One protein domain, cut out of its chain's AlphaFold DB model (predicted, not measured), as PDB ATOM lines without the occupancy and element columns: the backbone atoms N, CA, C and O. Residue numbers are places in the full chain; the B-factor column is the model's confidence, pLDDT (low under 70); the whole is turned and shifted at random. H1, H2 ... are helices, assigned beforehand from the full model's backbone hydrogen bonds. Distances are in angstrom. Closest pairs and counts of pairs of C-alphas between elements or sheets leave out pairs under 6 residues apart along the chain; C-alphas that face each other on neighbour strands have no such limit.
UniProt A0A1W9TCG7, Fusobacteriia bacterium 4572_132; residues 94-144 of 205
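What this domain is: This is residues 94 to 144 of the 205 residues of a protein of Fusobacteriia bacterium 4572_132 (UniProt A0A1W9TCG7). Three short helices make a flat triangle: H1 and H2 meet at their linked ends as a V, and H3 lies across the open end of the V, near the start of H1 and the end of H2. Residues 99 to 104, at the point of the V, stick out; the long loop of residues 110 to 124 folds back to lead into H3, and a second loop, residues 133 to 144, follows H3. The printed part has 51 residues with three named helices in the order H1, H2, H3 and no named strand. The class is all helix, though under half of the residues, 23, are in named elements. The whole is compact, with a radius of gyration of the C-alphas of 11.2 A and spans of 30 by 27 by 12 A.

How they stand to each other: H1, residues 94 to 100, and H2, residues 102 to 109, touch only at the corner by their tight link, the closest C-alphas being those of Cys 98 and Lys 105, 4.6 A apart. They run opposite ways at a steep tilt of 39 degrees. H3, residues 125 to 132, is close to H2 but not clearly touching it; their closest C-alphas, of Val 108 and Tyr 128, are 6.7 A apart. H2 and H3 run opposite ways at a steep tilt of 39 degrees. H1 and H3 only just touch, with 3 pairs of C-alphas within 8 A, the closest those of Pro 94 and Met 132 at 6.1 A. Their lines are about perpendicular, at 75 degrees. In H1, H2 and H3 every O i to N i+4 pair is within hydrogen-bond range.

Where its parts are: H1 begins at C-alpha 94, (-20.592, 5.374, 11.438), and is 10.2 A long from first to last C-alpha. H2 is 10.4 A long and begins at C-alpha 102, (-30.185, 1.101, 3.514). H3 is 10.3 A long and ends at C-alpha 132, (-16.150, 5.242, 7.263).

The domain as a whole: The two C-alphas farthest apart, of Lys 100 and Asp 119, are 30.8 A apart. The printed part has no cut, and the link from H2 to H3, 15 residues, is long. Mean pLDDT of the printed part is 94.1, and no printed residue is under 70.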
ATOM      1  N   PRO A  94     -19.844   5.074  12.664       96.88
ATOM      2  CA  PRO A  94     -20.592   5.374  11.438       96.88
ATOM      3  C   PRO A  94     -21.145   4.134  10.723       96.88
ATOM      4  O   PRO A  94     -22.138   4.225   9.994       96.88
ATOM      5  N   TRP A  95     -20.539   2.962  10.943       97.06
ATOM      6  CA  TRP A  95     -21.018   1.700  10.373       97.06
ATOM      7  C   TRP A  95     -22.425   1.356  10.860       97.06
ATOM      8  O   TRP A  95     -23.273   0.986  10.048       97.06
ATOM      9  N   ASP A  96     -22.706   1.587  12.143       97.12
ATOM     10  CA  ASP A  96     -24.018   1.336  12.740       97.12
ATOM     11  C   ASP A  96     -25.115   2.173  12.060       97.12
ATOM     12  O   ASP A  96     -26.247   1.715  11.900       97.12
ATOM     13  N   GLU A  97     -24.804   3.408  11.651       97.31
ATOM     14  CA  GLU A  97     -25.763   4.284  10.967       97.31
ATOM     15  C   GLU A  97     -26.048   3.795   9.536       97.31
ATOM     16  O   GLU A  97     -27.199   3.790   9.088       97.31
ATOM     17  N   CYS A  98     -25.030   3.284   8.836       96.69
ATOM     18  CA  CYS A  98     -25.209   2.652   7.528       96.69
ATOM     19  C   CYS A  98     -26.030   1.356   7.619       96.69
ATOM     20  O   CYS A  98     -26.879   1.100   6.765       96.69
ATOM     21  N   GLU A  99     -25.820   0.538   8.649       96.56
ATOM     22  CA  GLU A  99     -26.582  -0.701   8.852       96.56
ATOM     23  C   GLU A  99     -28.066  -0.440   9.124       96.56
ATOM     24  O   GLU A  99     -28.930  -1.162   8.620       96.56
ATOM     25  N   LYS A 100     -28.379   0.629   9.864       96.50
ATOM     26  CA  LYS A 100     -29.760   1.035  10.164       96.50
ATOM     27  C   LYS A 100     -30.482   1.641   8.962       96.50
ATOM     28  O   LYS A 100     -31.712   1.601   8.910       96.50
ATOM     29  N   ASN A 101     -29.757   2.211   7.994       97.19
ATOM     30  CA  ASN A 101     -30.348   2.942   6.876       97.19
ATOM     31  C   ASN A 101     -29.793   2.485   5.515       97.19
ATOM     32  O   ASN A 101     -28.776   2.969   5.022       97.19
ATOM     33  N   ALA A 102     -30.554   1.625   4.831       97.44
ATOM     34  CA  ALA A 102     -30.185   1.101   3.514       97.44
ATOM     35  C   ALA A 102     -30.005   2.182   2.429       97.44
ATOM     36  O   ALA A 102     -29.247   1.980   1.480       97.44
ATOM     37  N   ARG A 103     -30.692   3.331   2.537       97.12
ATOM     38  CA  ARG A 103     -30.518   4.443   1.585       97.12
ATOM     39  C   ARG A 103     -29.189   5.152   1.808       97.12
ATOM     40  O   ARG A 103     -28.516   5.454   0.829       97.12
ATOM     41  N   LEU A 104     -28.824   5.373   3.072       97.94
ATOM     42  CA  LEU A 104     -27.532   5.933   3.457       97.94
ATOM     43  C   LEU A 104     -26.395   5.023   3.000       97.94
ATOM     44  O   LEU A 104     -25.519   5.467   2.267       97.94
ATOM     45  N   LYS A 105     -26.476   3.732   3.345       97.75
ATOM     46  CA  LYS A 105     -25.492   2.728   2.934       97.75
ATOM     47  C   LYS A 105     -25.261   2.752   1.428       97.75
ATOM     48  O   LYS A 105     -24.125   2.873   0.986       97.75
ATOM     49  N   LYS A 106     -26.344   2.735   0.644       97.25
ATOM     50  CA  LYS A 106     -26.253   2.820  -0.813       97.25
ATOM     51  C   LYS A 106     -25.558   4.105  -1.275       97.25
ATOM     52  O   LYS A 106     -24.697   4.034  -2.138       97.25
ATOM     53  N   ALA A 107     -25.917   5.267  -0.727       96.69
ATOM     54  CA  ALA A 107     -25.302   6.537  -1.120       96.69
ATOM     55  C   ALA A 107     -23.790   6.574  -0.826       96.69
ATOM     56  O   ALA A 107     -23.023   7.074  -1.645       96.69
ATOM     57  N   VAL A 108     -23.368   6.007   0.308       96.75
ATOM     58  CA  VAL A 108     -21.954   5.898   0.695       96.75
ATOM     59  C   VAL A 108     -21.206   4.904  -0.201       96.75
ATOM     60  O   VAL A 108     -20.120   5.213  -0.678       96.75
ATOM     61  N   GLU A 109     -21.788   3.738  -0.495       94.94
ATOM     62  CA  GLU A 109     -21.192   2.734  -1.395       94.94
ATOM     63  C   GLU A 109     -21.017   3.265  -2.826       94.94
ATOM     64  O   GLU A 109     -20.016   2.970  -3.481       94.94
ATOM     65  N   GLN A 110     -21.930   4.123  -3.291       95.19
ATOM     66  CA  GLN A 110     -21.846   4.748  -4.615       95.19
ATOM     67  C   GLN A 110     -20.617   5.647  -4.806       95.19
ATOM     68  O   GLN A 110     -20.236   5.931  -5.943       95.19
ATOM     69  N   LEU A 111     -19.972   6.082  -3.717       95.00
ATOM     70  CA  LEU A 111     -18.710   6.819  -3.786       95.00
ATOM     71  C   LEU A 111     -17.558   5.949  -4.316       95.00
ATOM     72  O   LEU A 111     -16.584   6.492  -4.828       95.00
ATOM     73  N   ILE A 112     -17.660   4.621  -4.205       94.06
ATOM     74  CA  ILE A 112     -16.555   3.687  -4.476       94.06
ATOM     75  C   ILE A 112     -16.925   2.520  -5.406       94.06
ATOM     76  O   ILE A 112     -16.069   1.705  -5.742       94.06
ATOM     77  N   ASP A 113     -18.186   2.396  -5.826       92.31
ATOM     78  CA  ASP A 113     -18.637   1.288  -6.685       92.31
ATOM     79  C   ASP A 113     -18.508   1.578  -8.197       92.31
ATOM     80  O   ASP A 113     -18.670   0.675  -9.027       92.31
ATOM     81  N   GLY A 114     -18.158   2.817  -8.563       91.00
ATOM     82  CA  GLY A 114     -18.070   3.285  -9.948       91.00
ATOM     83  C   GLY A 114     -19.362   3.892 -10.505       91.00
ATOM     84  O   GLY A 114     -19.416   4.178 -11.699       91.00
ATOM     85  N   THR A 115     -20.385   4.124  -9.673       93.25
ATOM     86  CA  THR A 115     -21.669   4.729 -10.074       93.25
ATOM     87  C   THR A 115     -21.489   6.080 -10.765       93.25
ATOM     88  O   THR A 115     -22.157   6.356 -11.761       93.25
ATOM     89  N   TYR A 116     -20.611   6.936 -10.239       90.25
ATOM     90  CA  TYR A 116     -20.429   8.301 -10.744       90.25
ATOM     91  C   TYR A 116     -19.368   8.407 -11.841       90.25
ATOM     92  O   TYR A 116     -19.426   9.318 -12.665       90.25
ATOM     93  N   ASN A 117     -18.398   7.490 -11.856       87.94
ATOM     94  CA  ASN A 117     -17.346   7.440 -12.861       87.94
ATOM     95  C   ASN A 117     -16.804   6.006 -12.985       87.94
ATOM     96  O   ASN A 117     -16.131   5.512 -12.080       87.94
ATOM     97  N   VAL A 118     -17.104   5.338 -14.103       86.31
ATOM     98  CA  VAL A 118     -16.713   3.933 -14.326       86.31
ATOM     99  C   VAL A 118     -15.205   3.792 -14.547       86.31
ATOM    100  O   VAL A 118     -14.622   2.801 -14.103       86.31
ATOM    101  N   ASP A 119     -14.583   4.785 -15.183       88.44
ATOM    102  CA  ASP A 119     -13.154   4.790 -15.521       88.44
ATOM    103  C   ASP A 119     -12.284   5.176 -14.314       88.44
ATOM    104  O   ASP A 119     -11.129   4.765 -14.206       88.44
ATOM    105  N   HIS A 120     -12.860   5.910 -13.356       84.69
ATOM    106  CA  HIS A 120     -12.200   6.351 -12.128       84.69
ATOM    107  C   HIS A 120     -13.035   6.013 -10.888       84.69
ATOM    108  O   HIS A 120     -13.479   6.898 -10.159       84.69
ATOM    109  N   ARG A 121     -13.222   4.713 -10.630       83.31
ATOM    110  CA  ARG A 121     -14.047   4.208  -9.513       83.31
ATOM    111  C   ARG A 121     -13.628   4.712  -8.131       83.31
ATOM    112  O   ARG A 121     -14.446   4.778  -7.226       83.31
ATOM    113  N   GLU A 122     -12.361   5.075  -7.993       84.75
ATOM    114  CA  GLU A 122     -11.727   5.458  -6.732       84.75
ATOM    115  C   GLU A 122     -11.653   6.981  -6.528       84.75
ATOM    116  O   GLU A 122     -11.097   7.436  -5.536       84.75
ATOM    117  N   ILE A 123     -12.212   7.792  -7.439       91.81
ATOM    118  CA  ILE A 123     -12.077   9.261  -7.395       91.81
ATOM    119  C   ILE A 123     -12.650   9.898  -6.115       91.81
ATOM    120  O   ILE A 123     -12.206  10.971  -5.720       91.81
ATOM    121  N   PHE A 124     -13.601   9.236  -5.445       95.38
ATOM    122  CA  PHE A 124     -14.172   9.688  -4.169       95.38
ATOM    123  C   PHE A 124     -13.742   8.829  -2.971       95.38
ATOM    124  O   PHE A 124     -14.352   8.918  -1.902       95.38
ATOM    125  N   ARG A 125     -12.690   8.009  -3.115       94.56
ATOM    126  CA  ARG A 125     -12.206   7.121  -2.045       94.56
ATOM    127  C   ARG A 125     -11.853   7.885  -0.773       94.56
ATOM    128  O   ARG A 125     -12.182   7.414   0.310       94.56
ATOM    129  N   ASP A 126     -11.248   9.062  -0.891       94.69
ATOM    130  CA  ASP A 126     -10.857   9.860   0.275       94.69
ATOM    131  C   ASP A 126     -12.074  10.351   1.069       94.69
ATOM    132  O   ASP A 126     -12.069  10.311   2.299       94.69
ATOM    133  N   VAL A 127     -13.159  10.723   0.379       96.00
ATOM    134  CA  VAL A 127     -14.434  11.090   1.016       96.00
ATOM    135  C   VAL A 127     -15.070   9.874   1.687       96.00
ATOM    136  O   VAL A 127     -15.532   9.957   2.818       96.00
ATOM    137  N   TYR A 128     -15.065   8.715   1.025       96.56
ATOM    138  CA  TYR A 128     -15.543   7.477   1.639       96.56
ATOM    139  C   TYR A 128     -14.745   7.127   2.905       96.56
ATOM    140  O   TYR A 128     -15.326   6.806   3.942       96.56
ATOM    141  N   ASN A 129     -13.414   7.223   2.844       96.56
ATOM    142  CA  ASN A 129     -12.540   6.914   3.969       96.56
ATOM    143  C   ASN A 129     -12.743   7.893   5.128       96.56
ATOM    144  O   ASN A 129     -12.808   7.447   6.270       96.56
ATOM    145  N   SER A 130     -12.903   9.194   4.866       97.38
ATOM    146  CA  SER A 130     -13.160  10.171   5.930       97.38
ATOM    147  C   SER A 130     -14.475   9.896   6.667       97.38
ATOM    148  O   SER A 130     -14.540  10.076   7.882       97.38
ATOM    149  N   LEU A 131     -15.488   9.373   5.969       97.62
ATOM    150  CA  LEU A 131     -16.771   8.976   6.553       97.62
ATOM    151  C   LEU A 131     -16.701   7.638   7.308       97.62
ATOM    152  O   LEU A 131     -17.244   7.526   8.401       97.62
ATOM    153  N   MET A 132     -16.037   6.621   6.755       97.38
ATOM    154  CA  MET A 132     -16.150   5.242   7.263       97.38
ATOM    155  C   MET A 132     -14.967   4.762   8.108       97.38
ATOM    156  O   MET A 132     -15.118   3.843   8.916       97.38
ATOM    157  N   HIS A 133     -13.788   5.355   7.923       95.75
ATOM    158  CA  HIS A 133     -12.531   4.869   8.503       95.75
ATOM    159  C   HIS A 133     -11.753   5.939   9.277       95.75
ATOM    160  O   HIS A 133     -11.026   5.600  10.209       95.75
ATOM    161  N   GLY A 134     -11.947   7.217   8.947       93.19
ATOM    162  CA  GLY A 134     -11.132   8.320   9.446       93.19
ATOM    163  C   GLY A 134      -9.889   8.539   8.583       93.19
ATOM    164  O   GLY A 134      -9.402   7.629   7.912       93.19
ATOM    165  N   VAL A 135      -9.397   9.776   8.573       92.75
ATOM    166  CA  VAL A 135      -8.235  10.219   7.784       92.75
ATOM    167  C   VAL A 135      -7.436  11.252   8.574       92.75
ATOM    168  O   VAL A 135      -7.999  12.003   9.372       92.75
ATOM    169  N   ASP A 136      -6.117  11.278   8.379       89.81
ATOM    170  CA  ASP A 136      -5.205  12.274   8.967       89.81
ATOM    171  C   ASP A 136      -5.309  12.421  10.496       89.81
ATOM    172  O   ASP A 136      -5.257  13.517  11.050       89.81
ATOM    173  N   GLY A 137      -5.479  11.294  11.197       87.75
ATOM    174  CA  GLY A 137      -5.601  11.260  12.659       87.75
ATOM    175  C   GLY A 137      -6.976  11.669  13.193       87.75
ATOM    176  O   GLY A 137      -7.185  11.647  14.405       87.75
ATOM    177  N   ASN A 138      -7.927  11.998  12.315       90.62
ATOM    178  CA  ASN A 138      -9.312  12.247  12.688       90.62
ATOM    179  C   ASN A 138     -10.112  10.943  12.736       90.62
ATOM    180  O   ASN A 138      -9.863  10.005  11.974       90.62
ATOM    181  N   ARG A 139     -11.121  10.904  13.612       93.44
ATOM    182  CA  ARG A 139     -12.092   9.804  13.654       93.44
ATOM    183  C   ARG A 139     -12.918   9.744  12.364       93.44
ATOM    184  O   ARG A 139     -13.119  10.762  11.702       93.44
ATOM    185  N   ALA A 140     -13.443   8.560  12.069       96.56
ATOM    186  CA  ALA A 140     -14.436   8.371  11.019       96.56
ATOM    187  C   ALA A 140     -15.680   9.237  11.273       96.56
ATOM    188  O   ALA A 140     -16.140   9.336  12.413       96.56
ATOM    189  N   ASP A 141     -16.183   9.867  10.212       97.00
ATOM    190  CA  ASP A 141     -17.318  10.790  10.234       97.00
ATOM    191  C   ASP A 141     -17.217  11.825  11.370       97.00
ATOM    192  O   ASP A 141     -18.085  11.979  12.233       97.00
ATOM    193  N   GLN A 142     -16.095  12.549  11.373       95.56
ATOM    194  CA  GLN A 142     -15.763  13.566  12.372       95.56
ATOM    195  C   GLN A 142     -16.886  14.588  12.609       95.56
ATOM    196  O   GLN A 142     -17.023  15.083  13.731       95.56
ATOM    197  N   TYR A 143     -17.678  14.872  11.577       96.25
ATOM    198  CA  TYR A 143     -18.738  15.877  11.566       96.25
ATOM    199  C   TYR A 143     -20.148  15.282  11.668       96.25
ATOM    200  O   TYR A 143     -21.118  16.010  11.479       96.25
ATOM    201  N   PHE A 144     -20.273  13.994  12.010       97.25
ATOM    202  CA  PHE A 144     -21.561  13.337  12.248       97.25
ATOM    203  C   PHE A 144     -22.536  13.409  11.052       97.25
ATOM    204  O   PHE A 144     -23.755  13.393  11.220       97.25
TER     205      PHE A 144